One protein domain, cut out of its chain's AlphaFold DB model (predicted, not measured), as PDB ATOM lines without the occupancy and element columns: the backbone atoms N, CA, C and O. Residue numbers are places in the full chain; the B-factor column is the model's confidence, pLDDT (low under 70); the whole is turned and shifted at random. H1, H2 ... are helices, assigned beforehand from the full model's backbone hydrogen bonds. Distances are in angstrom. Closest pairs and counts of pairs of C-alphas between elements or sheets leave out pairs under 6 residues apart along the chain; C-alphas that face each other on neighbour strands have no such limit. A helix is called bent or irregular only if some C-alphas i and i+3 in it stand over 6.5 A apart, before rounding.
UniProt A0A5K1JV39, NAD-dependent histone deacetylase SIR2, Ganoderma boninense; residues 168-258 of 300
ATOM      1  N   HIS A 168      -8.650  15.352 -59.274       63.81
ATOM      2  CA  HIS A 168      -8.597  13.891 -59.433       63.81
ATOM      3  C   HIS A 168      -9.945  13.267 -59.797       63.81
ATOM      4  O   HIS A 168      -9.954  12.266 -60.496       63.81
ATOM      5  N   THR A 169     -11.076  13.867 -59.419       63.09
ATOM      6  CA  THR A 169     -12.406  13.385 -59.831       63.09
ATOM      7  C   THR A 169     -12.639  13.561 -61.325       63.09
ATOM      8  O   THR A 169     -13.214  12.678 -61.954       63.09
ATOM      9  N   ALA A 170     -12.147  14.652 -61.918       64.12
ATOM     10  CA  ALA A 170     -12.186  14.860 -63.362       64.12
ATOM     11  C   ALA A 170     -11.250  13.882 -64.088       64.12
ATOM     12  O   ALA A 170     -11.622  13.334 -65.121       64.12
ATOM     13  N   LEU A 171     -10.073  13.595 -63.520       62.34
ATOM     14  CA  LEU A 171      -9.142  12.599 -64.060       62.34
ATOM     15  C   LEU A 171      -9.690  11.163 -63.950       62.34
ATOM     16  O   LEU A 171      -9.604  10.386 -64.898       62.34
ATOM     17  N   GLU A 172     -10.303  10.800 -62.825       64.94
ATOM     18  CA  GLU A 172     -10.957   9.502 -62.631       64.94
ATOM     19  C   GLU A 172     -12.204   9.360 -63.512       64.94
ATOM     20  O   GLU A 172     -12.430   8.307 -64.107       64.94
ATOM     21  N   ALA A 173     -12.991  10.426 -63.675       64.94
ATOM     22  CA  ALA A 173     -14.108  10.446 -64.613       64.94
ATOM     23  C   ALA A 173     -13.622  10.324 -66.068       64.94
ATOM     24  O   ALA A 173     -14.213   9.577 -66.848       64.94
ATOM     25  N   ALA A 174     -12.522  10.989 -66.432       60.81
ATOM     26  CA  ALA A 174     -11.933  10.933 -67.770       60.81
ATOM     27  C   ALA A 174     -11.307   9.564 -68.095       60.81
ATOM     28  O   ALA A 174     -11.446   9.067 -69.216       60.81
ATOM     29  N   THR A 175     -10.663   8.921 -67.116       60.34
ATOM     30  CA  THR A 175     -10.144   7.550 -67.260       60.34
ATOM     31  C   THR A 175     -11.276   6.524 -67.309       60.34
ATOM     32  O   THR A 175     -11.239   5.622 -68.143       60.34
ATOM     33  N   ARG A 176     -12.339   6.689 -66.506       60.34
ATOM     34  CA  ARG A 176     -13.530   5.821 -66.542       60.34
ATOM     35  C   ARG A 176     -14.326   5.956 -67.845       60.34
ATOM     36  O   ARG A 176     -14.874   4.968 -68.318       60.34
ATOM     37  N   THR A 177     -14.371   7.147 -68.440       60.44
ATOM     38  CA  THR A 177     -15.022   7.387 -69.744       60.44
ATOM     39  C   THR A 177     -14.131   7.040 -70.942       60.44
ATOM     40  O   THR A 177     -14.550   7.223 -72.083       60.44
ATOM     41  N   GLY A 178     -12.919   6.516 -70.708       50.97
ATOM     42  CA  GLY A 178     -12.014   6.022 -71.751       50.97
ATOM     43  C   GLY A 178     -11.542   7.094 -72.736       50.97
ATOM     44  O   GLY A 178     -11.082   6.763 -73.826       50.97
ATOM     45  N   ARG A 179     -11.691   8.377 -72.383       51.94
ATOM     46  CA  ARG A 179     -11.558   9.498 -73.324       51.94
ATOM     47  C   ARG A 179     -10.276  10.310 -73.148       51.94
ATOM     48  O   ARG A 179     -10.002  11.182 -73.966       51.94
ATOM     49  N   ALA A 180      -9.483  10.020 -72.120       52.00
ATOM     50  CA  ALA A 180      -8.205  10.678 -71.887       52.00
ATOM     51  C   ALA A 180      -7.049   9.674 -71.922       52.00
ATOM     52  O   ALA A 180      -7.039   8.721 -71.148       52.00
ATOM     53  N   ALA A 181      -6.072   9.986 -72.779       50.50
ATOM     54  CA  ALA A 181      -4.689   9.497 -72.824       50.50
ATOM     55  C   ALA A 181      -4.318   8.682 -74.071       50.50
ATOM     56  O   ALA A 181      -3.862   7.545 -73.990       50.50
ATOM     57  N   LEU A 182      -4.388   9.322 -75.234       54.56
ATOM     58  CA  LEU A 182      -3.329   9.141 -76.218       54.56
ATOM     59  C   LEU A 182      -2.885  10.532 -76.664       54.56
ATOM     60  O   LEU A 182      -3.655  11.269 -77.263       54.56
ATOM     61  N   ASP A 183      -1.641  10.855 -76.326       53.62
ATOM     62  CA  ASP A 183      -0.836  11.872 -76.996       53.62
ATOM     63  C   ASP A 183      -1.125  13.348 -76.660       53.62
ATOM     64  O   ASP A 183      -1.687  14.095 -77.454       53.62
ATOM     65  N   SER A 184      -0.696  13.807 -75.476       52.47
ATOM     66  CA  SER A 184      -0.273  15.211 -75.325       52.47
ATOM     67  C   SER A 184       0.636  15.416 -74.104       52.47
ATOM     68  O   SER A 184       0.186  15.555 -72.969       52.47
ATOM     69  N   THR A 185       1.944  15.392 -74.380       51.28
ATOM     70  CA  THR A 185       3.021  16.176 -73.738       51.28
ATOM     71  C   THR A 185       3.125  16.166 -72.205       51.28
ATOM     72  O   THR A 185       2.491  16.955 -71.510       51.28
ATOM     73  N   LEU A 186       4.040  15.333 -71.699       58.22
ATOM     74  CA  LEU A 186       4.363  15.090 -70.285       58.22
ATOM     75  C   LEU A 186       4.713  16.323 -69.415       58.22
ATOM     76  O   LEU A 186       4.686  16.187 -68.195       58.22
ATOM     77  N   ASP A 187       5.004  17.498 -69.983       54.50
ATOM     78  CA  ASP A 187       5.545  18.639 -69.220       54.50
ATOM     79  C   ASP A 187       4.524  19.742 -68.874       54.50
ATOM     80  O   ASP A 187       4.758  20.522 -67.953       54.50
ATOM     81  N   THR A 188       3.354  19.791 -69.526       54.16
ATOM     82  CA  THR A 188       2.335  20.845 -69.285       54.16
ATOM     83  C   THR A 188       1.163  20.353 -68.417       54.16
ATOM     84  O   THR A 188       0.388  21.139 -67.866       54.16
ATOM     85  N   THR A 189       1.021  19.038 -68.248       54.59
ATOM     86  CA  THR A 189      -0.199  18.410 -67.711       54.59
ATOM     87  C   THR A 189      -0.296  18.454 -66.184       54.59
ATOM     88  O   THR A 189      -1.392  18.370 -65.636       54.59
ATOM     89  N   THR A 190       0.809  18.662 -65.461       55.53
ATOM     90  CA  THR A 190       0.771  18.772 -63.988       55.53
ATOM     91  C   THR A 190       0.068  20.048 -63.517       55.53
ATOM     92  O   THR A 190      -0.646  20.016 -62.515       55.53
ATOM     93  N   HIS A 191       0.193  21.146 -64.271       55.91
ATOM     94  CA  HIS A 191      -0.527  22.397 -64.010       55.91
ATOM     95  C   HIS A 191      -2.002  22.340 -64.427       55.91
ATOM     96  O   HIS A 191      -2.831  23.028 -63.837       55.91
ATOM     97  N   SER A 192      -2.350  21.495 -65.401       65.94
ATOM     98  CA  SER A 192      -3.732  21.330 -65.863       65.94
ATOM     99  C   SER A 192      -4.619  20.646 -64.820       65.94
ATOM    100  O   SER A 192      -5.752  21.077 -64.615       65.94
ATOM    101  N   VAL A 193      -4.114  19.617 -64.132       75.25
ATOM    102  CA  VAL A 193      -4.939  18.792 -63.228       75.25
ATOM    103  C   VAL A 193      -5.456  19.592 -62.034       75.25
ATOM    104  O   VAL A 193      -6.549  19.324 -61.541       75.25
ATOM    105  N   TYR A 194      -4.689  20.579 -61.569       78.25
ATOM    106  CA  TYR A 194      -5.036  21.360 -60.384       78.25
ATOM    107  C   TYR A 194      -5.590  22.745 -60.695       78.25
ATOM    108  O   TYR A 194      -5.890  23.469 -59.753       78.25
ATOM    109  N   TYR A 195      -5.779  23.115 -61.966       79.62
ATOM    110  CA  TYR A 195      -6.373  24.404 -62.322       79.62
ATOM    111  C   TYR A 195      -7.774  24.543 -61.692       79.62
ATOM    112  O   TYR A 195      -8.552  23.589 -61.745       79.62
ATOM    113  N   PRO A 196      -8.120  25.690 -61.074       85.69
ATOM    114  CA  PRO A 196      -7.422  26.986 -61.086       85.69
ATOM    115  C   PRO A 196      -6.331  27.174 -60.014       85.69
ATOM    116  O   PRO A 196      -5.787  28.266 -59.871       85.69
ATOM    117  N   PHE A 197      -6.012  26.153 -59.223       86.75
ATOM    118  CA  PHE A 197      -5.065  26.258 -58.116       86.75
ATOM    119  C   PHE A 197      -3.607  26.157 -58.585       86.75
ATOM    120  O   PHE A 197      -3.247  25.321 -59.413       86.75
ATOM    121  N   GLN A 198      -2.740  26.984 -57.993       86.62
ATOM    122  CA  GLN A 198      -1.308  27.047 -58.318       86.62
ATOM    123  C   GLN A 198      -0.520  25.807 -57.855       86.62
ATOM    124  O   GLN A 198       0.530  25.497 -58.414       86.62
ATOM    125  N   SER A 199      -1.009  25.103 -56.828       88.50
ATOM    126  CA  SER A 199      -0.347  23.946 -56.218       88.50
ATOM    127  C   SER A 199      -1.349  22.847 -55.866       88.50
ATOM    128  O   SER A 199      -2.486  23.116 -55.465       88.50
ATOM    129  N   SER A 200      -0.897  21.594 -55.948       88.00
ATOM    130  CA  SER A 200      -1.683  20.423 -55.547       88.00
ATOM    131  C   SER A 200      -2.053  20.446 -54.059       88.00
ATOM    132  O   SER A 200      -3.134  19.987 -53.687       88.00
ATOM    133  N   THR A 201      -1.199  21.021 -53.207       91.06
ATOM    134  CA  THR A 201      -1.463  21.188 -51.771       91.06
ATOM    135  C   THR A 201      -2.631  22.144 -51.545       91.06
ATOM    136  O   THR A 201      -3.565  21.801 -50.823       91.06
ATOM    137  N   THR A 202      -2.637  23.293 -52.231       92.56
ATOM    138  CA  THR A 202      -3.734  24.272 -52.180       92.56
ATOM    139  C   THR A 202      -5.044  23.653 -52.648       92.56
ATOM    140  O   THR A 202      -6.062  23.790 -51.973       92.56
ATOM    141  N   PHE A 203      -5.011  22.902 -53.755       91.62
ATOM    142  CA  PHE A 203      -6.178  22.165 -54.235       91.62
ATOM    143  C   PHE A 203      -6.714  21.196 -53.172       91.62
ATOM    144  O   PHE A 203      -7.906  21.203 -52.884       91.62
ATOM    145  N   ARG A 204      -5.852  20.380 -52.550       91.12
ATOM    146  CA  ARG A 204      -6.268  19.400 -51.528       91.12
ATOM    147  C   ARG A 204      -6.848  20.065 -50.279       91.12
ATOM    148  O   ARG A 204      -7.833  19.560 -49.747       91.12
ATOM    149  N   LEU A 205      -6.274  21.186 -49.838       93.25
ATOM    150  CA  LEU A 205      -6.792  21.985 -48.720       93.25
ATOM    151  C   LEU A 205      -8.183  22.544 -49.030       93.25
ATOM    152  O   LEU A 205      -9.108  22.353 -48.241       93.25
ATOM    153  N   MET A 206      -8.351  23.161 -50.200       92.88
ATOM    154  CA  MET A 206      -9.643  23.704 -50.631       92.88
ATOM    155  C   MET A 206     -10.675  22.596 -50.841       92.88
ATOM    156  O   MET A 206     -11.818  22.720 -50.411       92.88
ATOM    157  N   HIS A 207     -10.268  21.465 -51.412       90.25
ATOM    158  CA  HIS A 207     -11.122  20.291 -51.540       90.25
ATOM    159  C   HIS A 207     -11.580  19.787 -50.163       90.25
ATOM    160  O   HIS A 207     -12.777  19.646 -49.941       90.25
ATOM    161  N   TRP A 208     -10.665  19.588 -49.206       91.12
ATOM    162  CA  TRP A 208     -11.007  19.189 -47.833       91.12
ATOM    163  C   TRP A 208     -11.939  20.190 -47.133       91.12
ATOM    164  O   TRP A 208     -12.830  19.789 -46.371       91.12
ATOM    165  N   PHE A 209     -11.735  21.487 -47.376       92.75
ATOM    166  CA  PHE A 209     -12.584  22.552 -46.861       92.75
ATOM    167  C   PHE A 209     -14.021  22.385 -47.368       92.75
ATOM    168  O   PHE A 209     -14.940  22.272 -46.559       92.75
ATOM    169  N   TYR A 210     -14.198  22.245 -48.682       89.00
ATOM    170  CA  TYR A 210     -15.513  22.151 -49.312       89.00
ATOM    171  C   TYR A 210     -16.214  20.797 -49.144       89.00
ATOM    172  O   TYR A 210     -17.437  20.756 -49.046       89.00
ATOM    173  N   THR A 211     -15.479  19.684 -49.053       87.06
ATOM    174  CA  THR A 211     -16.076  18.366 -48.759       87.06
ATOM    175  C   THR A 211     -16.463  18.191 -47.291       87.06
ATOM    176  O   THR A 211     -17.102  17.204 -46.930       87.06
ATOM    177  N   GLY A 212     -16.023  19.101 -46.420       82.12
ATOM    178  CA  GLY A 212     -16.349  19.071 -45.001       82.12
ATOM    179  C   GLY A 212     -17.769  19.543 -44.693       82.12
ATOM    180  O   GLY A 212     -18.510  19.993 -45.559       82.12
ATOM    181  N   SER A 213     -18.132  19.484 -43.410       81.00
ATOM    182  CA  SER A 213     -19.309  20.197 -42.900       81.00
ATOM    183  C   SER A 213     -19.250  21.679 -43.293       81.00
ATOM    184  O   SER A 213     -18.177  22.284 -43.252       81.00
ATOM    185  N   SER A 214     -20.407  22.280 -43.584       81.19
ATOM    186  CA  SER A 214     -20.562  23.707 -43.913       81.19
ATOM    187  C   SER A 214     -20.158  24.665 -42.784       81.19
ATOM    188  O   SER A 214     -20.250  25.879 -42.937       81.19
ATOM    189  N   MET A 215     -19.721  24.131 -41.643       89.31
ATOM    190  CA  MET A 215     -19.293  24.894 -40.473       89.31
ATOM    191  C   MET A 215     -17.857  25.419 -40.551       89.31
ATOM    192  O   MET A 215     -17.480  26.201 -39.686       89.31
ATOM    193  N   LYS A 216     -17.055  25.013 -41.543       92.75
ATOM    194  CA  LYS A 216     -15.668  25.481 -41.659       92.75
ATOM    195  C   LYS A 216     -15.625  26.901 -42.213       92.75
ATOM    196  O   LYS A 216     -16.232  27.191 -43.243       92.75
ATOM    197  N   SER A 217     -14.859  27.774 -41.572       94.94
ATOM    198  CA  SER A 217     -14.596  29.126 -42.076       94.94
ATOM    199  C   SER A 217     -13.224  29.225 -42.747       94.94
ATOM    200  O   SER A 217     -12.300  28.489 -42.409       94.94
ATOM    201  N   LEU A 218     -13.060  30.163 -43.685       95.69
ATOM    202  CA  LEU A 218     -11.751  30.418 -44.304       95.69
ATOM    203  C   LEU A 218     -10.691  30.808 -43.259       95.69
ATOM    204  O   LEU A 218      -9.550  30.381 -43.361       95.69
ATOM    205  N   ALA A 219     -11.087  31.519 -42.198       96.75
ATOM    206  CA  ALA A 219     -10.188  31.856 -41.096       96.75
ATOM    207  C   ALA A 219      -9.677  30.614 -40.340       96.75
ATOM    208  O   ALA A 219      -8.540  30.597 -39.881       96.75
ATOM    209  N   GLU A 220     -10.493  29.564 -40.210       94.75
ATOM    210  CA  GLU A 220     -10.043  28.292 -39.628       94.75
ATOM    211  C   GLU A 220      -9.105  27.532 -40.565       94.75
ATOM    212  O   GLU A 220      -8.182  26.875 -40.090       94.75
ATOM    213  N   LEU A 221      -9.310  27.633 -41.883       96.25
ATOM    214  CA  LEU A 221      -8.380  27.074 -42.864       96.25
ATOM    215  C   LEU A 221      -7.005  27.748 -42.756       96.25
ATOM    216  O   LEU A 221      -5.991  27.055 -42.714       96.25
ATOM    217  N   ASP A 222      -6.975  29.077 -42.632       97.44
ATOM    218  CA  ASP A 222      -5.736  29.834 -42.431       97.44
ATOM    219  C   ASP A 222      -5.053  29.459 -41.110       97.44
ATOM    220  O   ASP A 222      -3.834  29.282 -41.074       97.44
ATOM    221  N   ARG A 223      -5.818  29.282 -40.025       97.44
ATOM    222  CA  ARG A 223      -5.269  28.791 -38.750       97.44
ATOM    223  C   ARG A 223      -4.685  27.393 -38.883       97.44
ATOM    224  O   ARG A 223      -3.582  27.174 -38.415       97.44
ATOM    225  N   LEU A 224      -5.358  26.469 -39.571       96.19
ATOM    226  CA  LEU A 224      -4.824  25.126 -39.811       96.19
ATOM    227  C   LEU A 224      -3.466  25.180 -40.528       96.19
ATOM    228  O   LEU A 224      -2.544  24.456 -40.166       96.19
ATOM    229  N   VAL A 225      -3.322  26.039 -41.537       97.12
ATOM    230  CA  VAL A 225      -2.051  26.169 -42.262       97.12
ATOM    231  C   VAL A 225      -0.961  26.747 -41.365       97.12
ATOM    232  O   VAL A 225       0.120  26.171 -41.287       97.12
ATOM    233  N   ASN A 226      -1.242  27.848 -40.671       97.75
ATOM    234  CA  ASN A 226      -0.227  28.555 -39.892       97.75
ATOM    235  C   ASN A 226       0.122  27.854 -38.573       97.75
ATOM    236  O   ASN A 226       1.290  27.782 -38.214       97.75
ATOM    237  N   GLU A 227      -0.875  27.343 -37.856       97.81
ATOM    238  CA  GLU A 227      -0.709  26.779 -36.512       97.81
ATOM    239  C   GLU A 227      -0.397  25.280 -36.524       97.81
ATOM    240  O   GLU A 227       0.099  24.775 -35.526       97.81
ATOM    241  N   VAL A 228      -0.693  24.556 -37.613       96.44
ATOM    242  CA  VAL A 228      -0.426  23.108 -37.694       96.44
ATOM    243  C   VAL A 228       0.638  22.804 -38.734       96.44
ATOM    244  O   VAL A 228       1.665  22.240 -38.394       96.44
ATOM    245  N   PHE A 229       0.434  23.175 -40.002       96.06
ATOM    246  CA  PHE A 229       1.374  22.777 -41.061       96.06
ATOM    247  C   PHE A 229       2.691  23.561 -41.067       96.06
ATOM    248  O   PHE A 229       3.684  23.052 -41.584       96.06
ATOM    249  N   LEU A 230       2.695  24.788 -40.544       97.12
ATOM    250  CA  LEU A 230       3.880  25.649 -40.463       97.12
ATOM    251  C   LEU A 230       4.475  25.739 -39.050       97.12
ATOM    252  O   LEU A 230       5.415  26.505 -38.846       97.12
ATOM    253  N   ALA A 231       3.947  24.981 -38.086       97.69
ATOM    254  CA  ALA A 231       4.491  24.956 -36.735       97.69
ATOM    255  C   ALA A 231       5.900  24.336 -36.716       97.69
ATOM    256  O   ALA A 231       6.191  23.406 -37.471       97.69
ATOM    257  N   GLU A 232       6.789  24.856 -35.864       97.88
ATOM    258  CA  GLU A 232       8.199  24.428 -35.801       97.88
ATOM    259  C   GLU A 232       8.367  22.978 -35.321       97.88
ATOM    260  O   GLU A 232       9.353  22.321 -35.647       97.88
ATOM    261  N   ASP A 233       7.401  22.482 -34.552       97.38
ATOM    262  CA  ASP A 233       7.334  21.133 -33.997       97.38
ATOM    263  C   ASP A 233       6.530  20.158 -34.870       97.38
ATOM    264  O   ASP A 233       6.352  18.997 -34.499       97.38
ATOM    265  N   PHE A 234       6.056  20.593 -36.041       97.00
ATOM    266  CA  PHE A 234       5.290  19.743 -36.941       97.00
ATOM    267  C   PHE A 234       6.182  18.699 -37.632       97.00
ATOM    268  O   PHE A 234       6.939  19.013 -38.554       97.00
ATOM    269  N   ASP A 235       6.033  17.428 -37.243       96.88
ATOM    270  CA  ASP A 235       6.616  16.294 -37.960       96.88
ATOM    271  C   ASP A 235       5.578  15.621 -38.870       96.88
ATOM    272  O   ASP A 235       4.509  15.163 -38.462       96.88
ATOM    273  N   ARG A 236       5.919  15.514 -40.155       95.94
ATOM    274  CA  ARG A 236       5.095  14.821 -41.146       95.94
ATOM    275  C   ARG A 236       5.004  13.318 -40.871       95.94
ATOM    276  O   ARG A 236       4.017  12.695 -41.270       95.94
ATOM    277  N   GLU A 237       6.021  12.721 -40.260       97.44
ATOM    278  CA  GLU A 237       6.047  11.282 -40.001       97.44
ATOM    279  C   GLU A 237       5.022  10.872 -38.931       97.44
ATOM    280  O   GLU A 237       4.421   9.799 -39.052       97.44
ATOM    281  N   ASP A 238       4.683  11.769 -38.000       96.06
ATOM    282  CA  ASP A 238       3.609  11.556 -37.019       96.06
ATOM    283  C   ASP A 238       2.237  11.382 -37.686       96.06
ATOM    284  O   ASP A 238       1.389  10.611 -37.222       96.06
ATOM    285  N   LEU A 239       2.024  12.015 -38.845       95.44
ATOM    286  CA  LEU A 239       0.785  11.875 -39.609       95.44
ATOM    287  C   LEU A 239       0.660  10.541 -40.351       95.44
ATOM    288  O   LEU A 239      -0.451  10.185 -40.746       95.44
ATOM    289  N   ARG A 240       1.743   9.769 -40.547       95.38
ATOM    290  CA  ARG A 240       1.655   8.489 -41.284       95.38
ATOM    291  C   ARG A 240       0.809   7.450 -40.566       95.38
ATOM    292  O   ARG A 240       0.133   6.662 -41.221       95.38
ATOM    293  N   ASN A 241       0.856   7.459 -39.239       94.38
ATOM    294  CA  ASN A 241       0.115   6.530 -38.390       94.38
ATOM    295  C   ASN A 241      -1.026   7.224 -37.635       94.38
ATOM    296  O   ASN A 241      -1.631   6.625 -36.744       94.38
ATOM    297  N   PHE A 242      -1.324   8.480 -37.978       96.31
ATOM    298  CA  PHE A 242      -2.383   9.239 -37.336       96.31
ATOM    299  C   PHE A 242      -3.757   8.650 -37.667       96.31
ATOM    300  O   PHE A 242      -4.116   8.432 -38.826       96.31
ATOM    301  N   SER A 243      -4.558   8.436 -36.625       97.12
ATOM    302  CA  SER A 243      -5.931   7.960 -36.729       97.12
ATOM    303  C   SER A 243      -6.808   8.753 -35.770       97.12
ATOM    304  O   SER A 243      -6.673   8.641 -34.550       97.12
ATOM    305  N   ALA A 244      -7.748   9.526 -36.320       95.06
ATOM    306  CA  ALA A 244      -8.642  10.369 -35.525       95.06
ATOM    307  C   ALA A 244      -9.472   9.560 -34.511       95.06
ATOM    308  O   ALA A 244      -9.742  10.042 -33.417       95.06
ATOM    309  N   THR A 245      -9.847   8.318 -34.840       97.31
ATOM    310  CA  THR A 245     -10.584   7.434 -33.918       97.31
ATOM    311  C   THR A 245      -9.711   6.966 -32.759       97.31
ATOM    312  O   THR A 245     -10.182   6.882 -31.627       97.31
ATOM    313  N   THR A 246      -8.434   6.687 -33.025       97.81
ATOM    314  CA  THR A 246      -7.463   6.277 -32.008       97.81
ATOM    315  C   THR A 246      -7.150   7.430 -31.061       97.81
ATOM    316  O   THR A 246      -7.158   7.225 -29.849       97.81
ATOM    317  N   GLU A 247      -6.937   8.636 -31.590       97.62
ATOM    318  CA  GLU A 247      -6.671   9.823 -30.769       97.62
ATOM    319  C   GLU A 247      -7.901  10.263 -29.967       97.62
ATOM    320  O   GLU A 247      -7.775  10.551 -28.779       97.62
ATOM    321  N   ALA A 248      -9.106  10.201 -30.545       96.19
ATOM    322  CA  ALA A 248     -10.342  10.434 -29.794       96.19
ATOM    323  C   ALA A 248     -10.479   9.455 -28.617       96.19
ATOM    324  O   ALA A 248     -10.704   9.866 -27.483       96.19
ATOM    325  N   HIS A 249     -10.235   8.163 -28.855       97.38
ATOM    326  CA  HIS A 249     -10.269   7.159 -27.794       97.38
ATOM    327  C   HIS A 249      -9.181   7.390 -26.730       97.38
ATOM    328  O   HIS A 249      -9.414   7.160 -25.544       97.38
ATOM    329  N   ARG A 250      -7.979   7.840 -27.113       97.38
ATOM    330  CA  ARG A 250      -6.918   8.201 -26.153       97.38
ATOM    331  C   ARG A 250      -7.341   9.365 -25.259       97.38
ATOM    332  O   ARG A 250      -7.110   9.283 -24.054       97.38
ATOM    333  N   LEU A 251      -7.976  10.391 -25.828       95.50
ATOM    334  CA  LEU A 251      -8.506  11.533 -25.082       95.50
ATOM    335  C   LEU A 251      -9.600  11.108 -24.097       95.50
ATOM    336  O   LEU A 251      -9.491  11.437 -22.918       95.50
ATOM    337  N   ASP A 252     -10.575  10.308 -24.532       95.50
ATOM    338  CA  ASP A 252     -11.654   9.815 -23.659       95.50
ATOM    339  C   ASP A 252     -11.089   9.040 -22.451       95.50
ATOM    340  O   ASP A 252     -11.419   9.320 -21.300       95.50
ATOM    341  N   ASN A 253     -10.130   8.136 -22.687       95.06
ATOM    342  CA  ASN A 253      -9.483   7.381 -21.608       95.06
ATOM    343  C   ASN A 253      -8.624   8.252 -20.677       95.06
ATOM    344  O   ASN A 253      -8.399   7.883 -19.522       95.06
ATOM    345  N   ALA A 254      -8.060   9.350 -21.180       94.81
ATOM    346  CA  ALA A 254      -7.277  10.271 -20.365       94.81
ATOM    347  C   ALA A 254      -8.180  11.072 -19.418       94.81
ATOM    348  O   ALA A 254      -7.814  11.254 -18.256       94.81
ATOM    349  N   VAL A 255      -9.364  11.478 -19.886       91.31
ATOM    350  CA  VAL A 255     -10.383  12.157 -19.070       91.31
ATOM    351  C   VAL A 255     -10.867  11.238 -17.945       91.31
ATOM    352  O   VAL A 255     -10.784  11.617 -16.778       91.31
ATOM    353  N   ASP A 256     -11.222   9.988 -18.257       90.00
ATOM    354  CA  ASP A 256     -11.675   9.010 -17.253       90.00
ATOM    355  C   ASP A 256     -10.620   8.748 -16.159       90.00
ATOM    356  O   ASP A 256     -10.931   8.562 -14.975       90.00
ATOM    357  N   LYS A 257      -9.336   8.741 -16.544       86.94
ATOM    358  CA  LYS A 257      -8.217   8.583 -15.606       86.94
ATOM    359  C   LYS A 257      -7.991   9.824 -14.755       86.94
ATOM    360  O   LYS A 257      -7.683   9.670 -13.577       86.94
ATOM    361  N   ALA A 258      -8.115  11.021 -15.324       86.19
ATOM    362  CA  ALA A 258      -7.959  12.270 -14.583       86.19
ATOM    363  C   ALA A 258      -9.034  12.410 -13.495       86.19
ATOM    364  O   ALA A 258      -8.714  12.794 -12.369       86.19
TER     365      ALA A 258
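What this domain is: This is residues 168 to 258 of the 300 residues of the protein "NAD-dependent histone deacetylase SIR2" of Ganoderma boninense (UniProt A0A5K1JV39). The longest helix, H6, sticks out as a free straight arm at one end of an open, stretched-out string of helices in which no helix touches another. In the middle stretch H3 and H4 come near each other at a steep tilt, while at the end far from H6 a long loop, residues 177 to 188, swings out and folds back, bringing H2 near the first residue of H1. The printed part has 91 residues with six named helices, H1 to H6 in order along the chain, and no named strand; the class is all helix. The whole is only just extended, close to loose, with a radius of gyration of the C-alphas of 18.8 A, and it spans 63 by 29 by 27 A.

Where its parts are: H6, residues 244 to 258, is 21.0 A long from first to last C-alpha and ends at C-alpha 258 at (-7.959, 12.270, -14.583). Before it come H5, residues 238 to 241, 6.3 A long, and H4, residues 218 to 229, 15.5 A long, with C-alpha 218 at (-11.751, 30.418, -44.304). H4 is neither bent nor irregular, but only just: C-alphas 226 and 229 are 6.1 A apart. The same holds for H5, only just, with C-alphas 238 and 241 at 6.3 A. H3, residues 200 to 211, is 16.0 A long, H2, residues 189 to 193, is 6.5 A, and H1, residues 168 to 176, is 11.8 A, beginning at C-alpha 168 at (-8.597, 13.891, -59.433).

How they stand to each other: H6 is apart from each of the other helices. H5 is apart from each of them too. H4 and H3 are close but not clearly touching; their closest C-alphas, those of Phe 209 and Leu 221, are 7.4 A apart. These two run opposite ways at a steep tilt of 49 degrees. H1 and H2 are also close but not clearly touching, with the closest C-alphas, those of His 168 and Val 193, 7.2 A apart. H2 and H3 are apart. In H1, H2, H3, H4 and H6 every O i to N i+4 pair is within hydrogen-bond range. H5 is too short for such a pair, and its one O i to N i+3 pair is not within range.

The domain as a whole: The two C-alphas farthest apart, those of Asp 183 and Ala 258, are 62.8 A apart. The printed part has no cut. The link from H1 to H2, 12 residues, is long, and the link from H5 to H6, 2 residues, is tight. Residues 226 to 258 stand free, of which 226 to 229 belong to H4, 238 to 241 to H5 and 244 to 258 to H6. The mean pLDDT of the printed part is 83.1, and residues 168 to 192 are under 70.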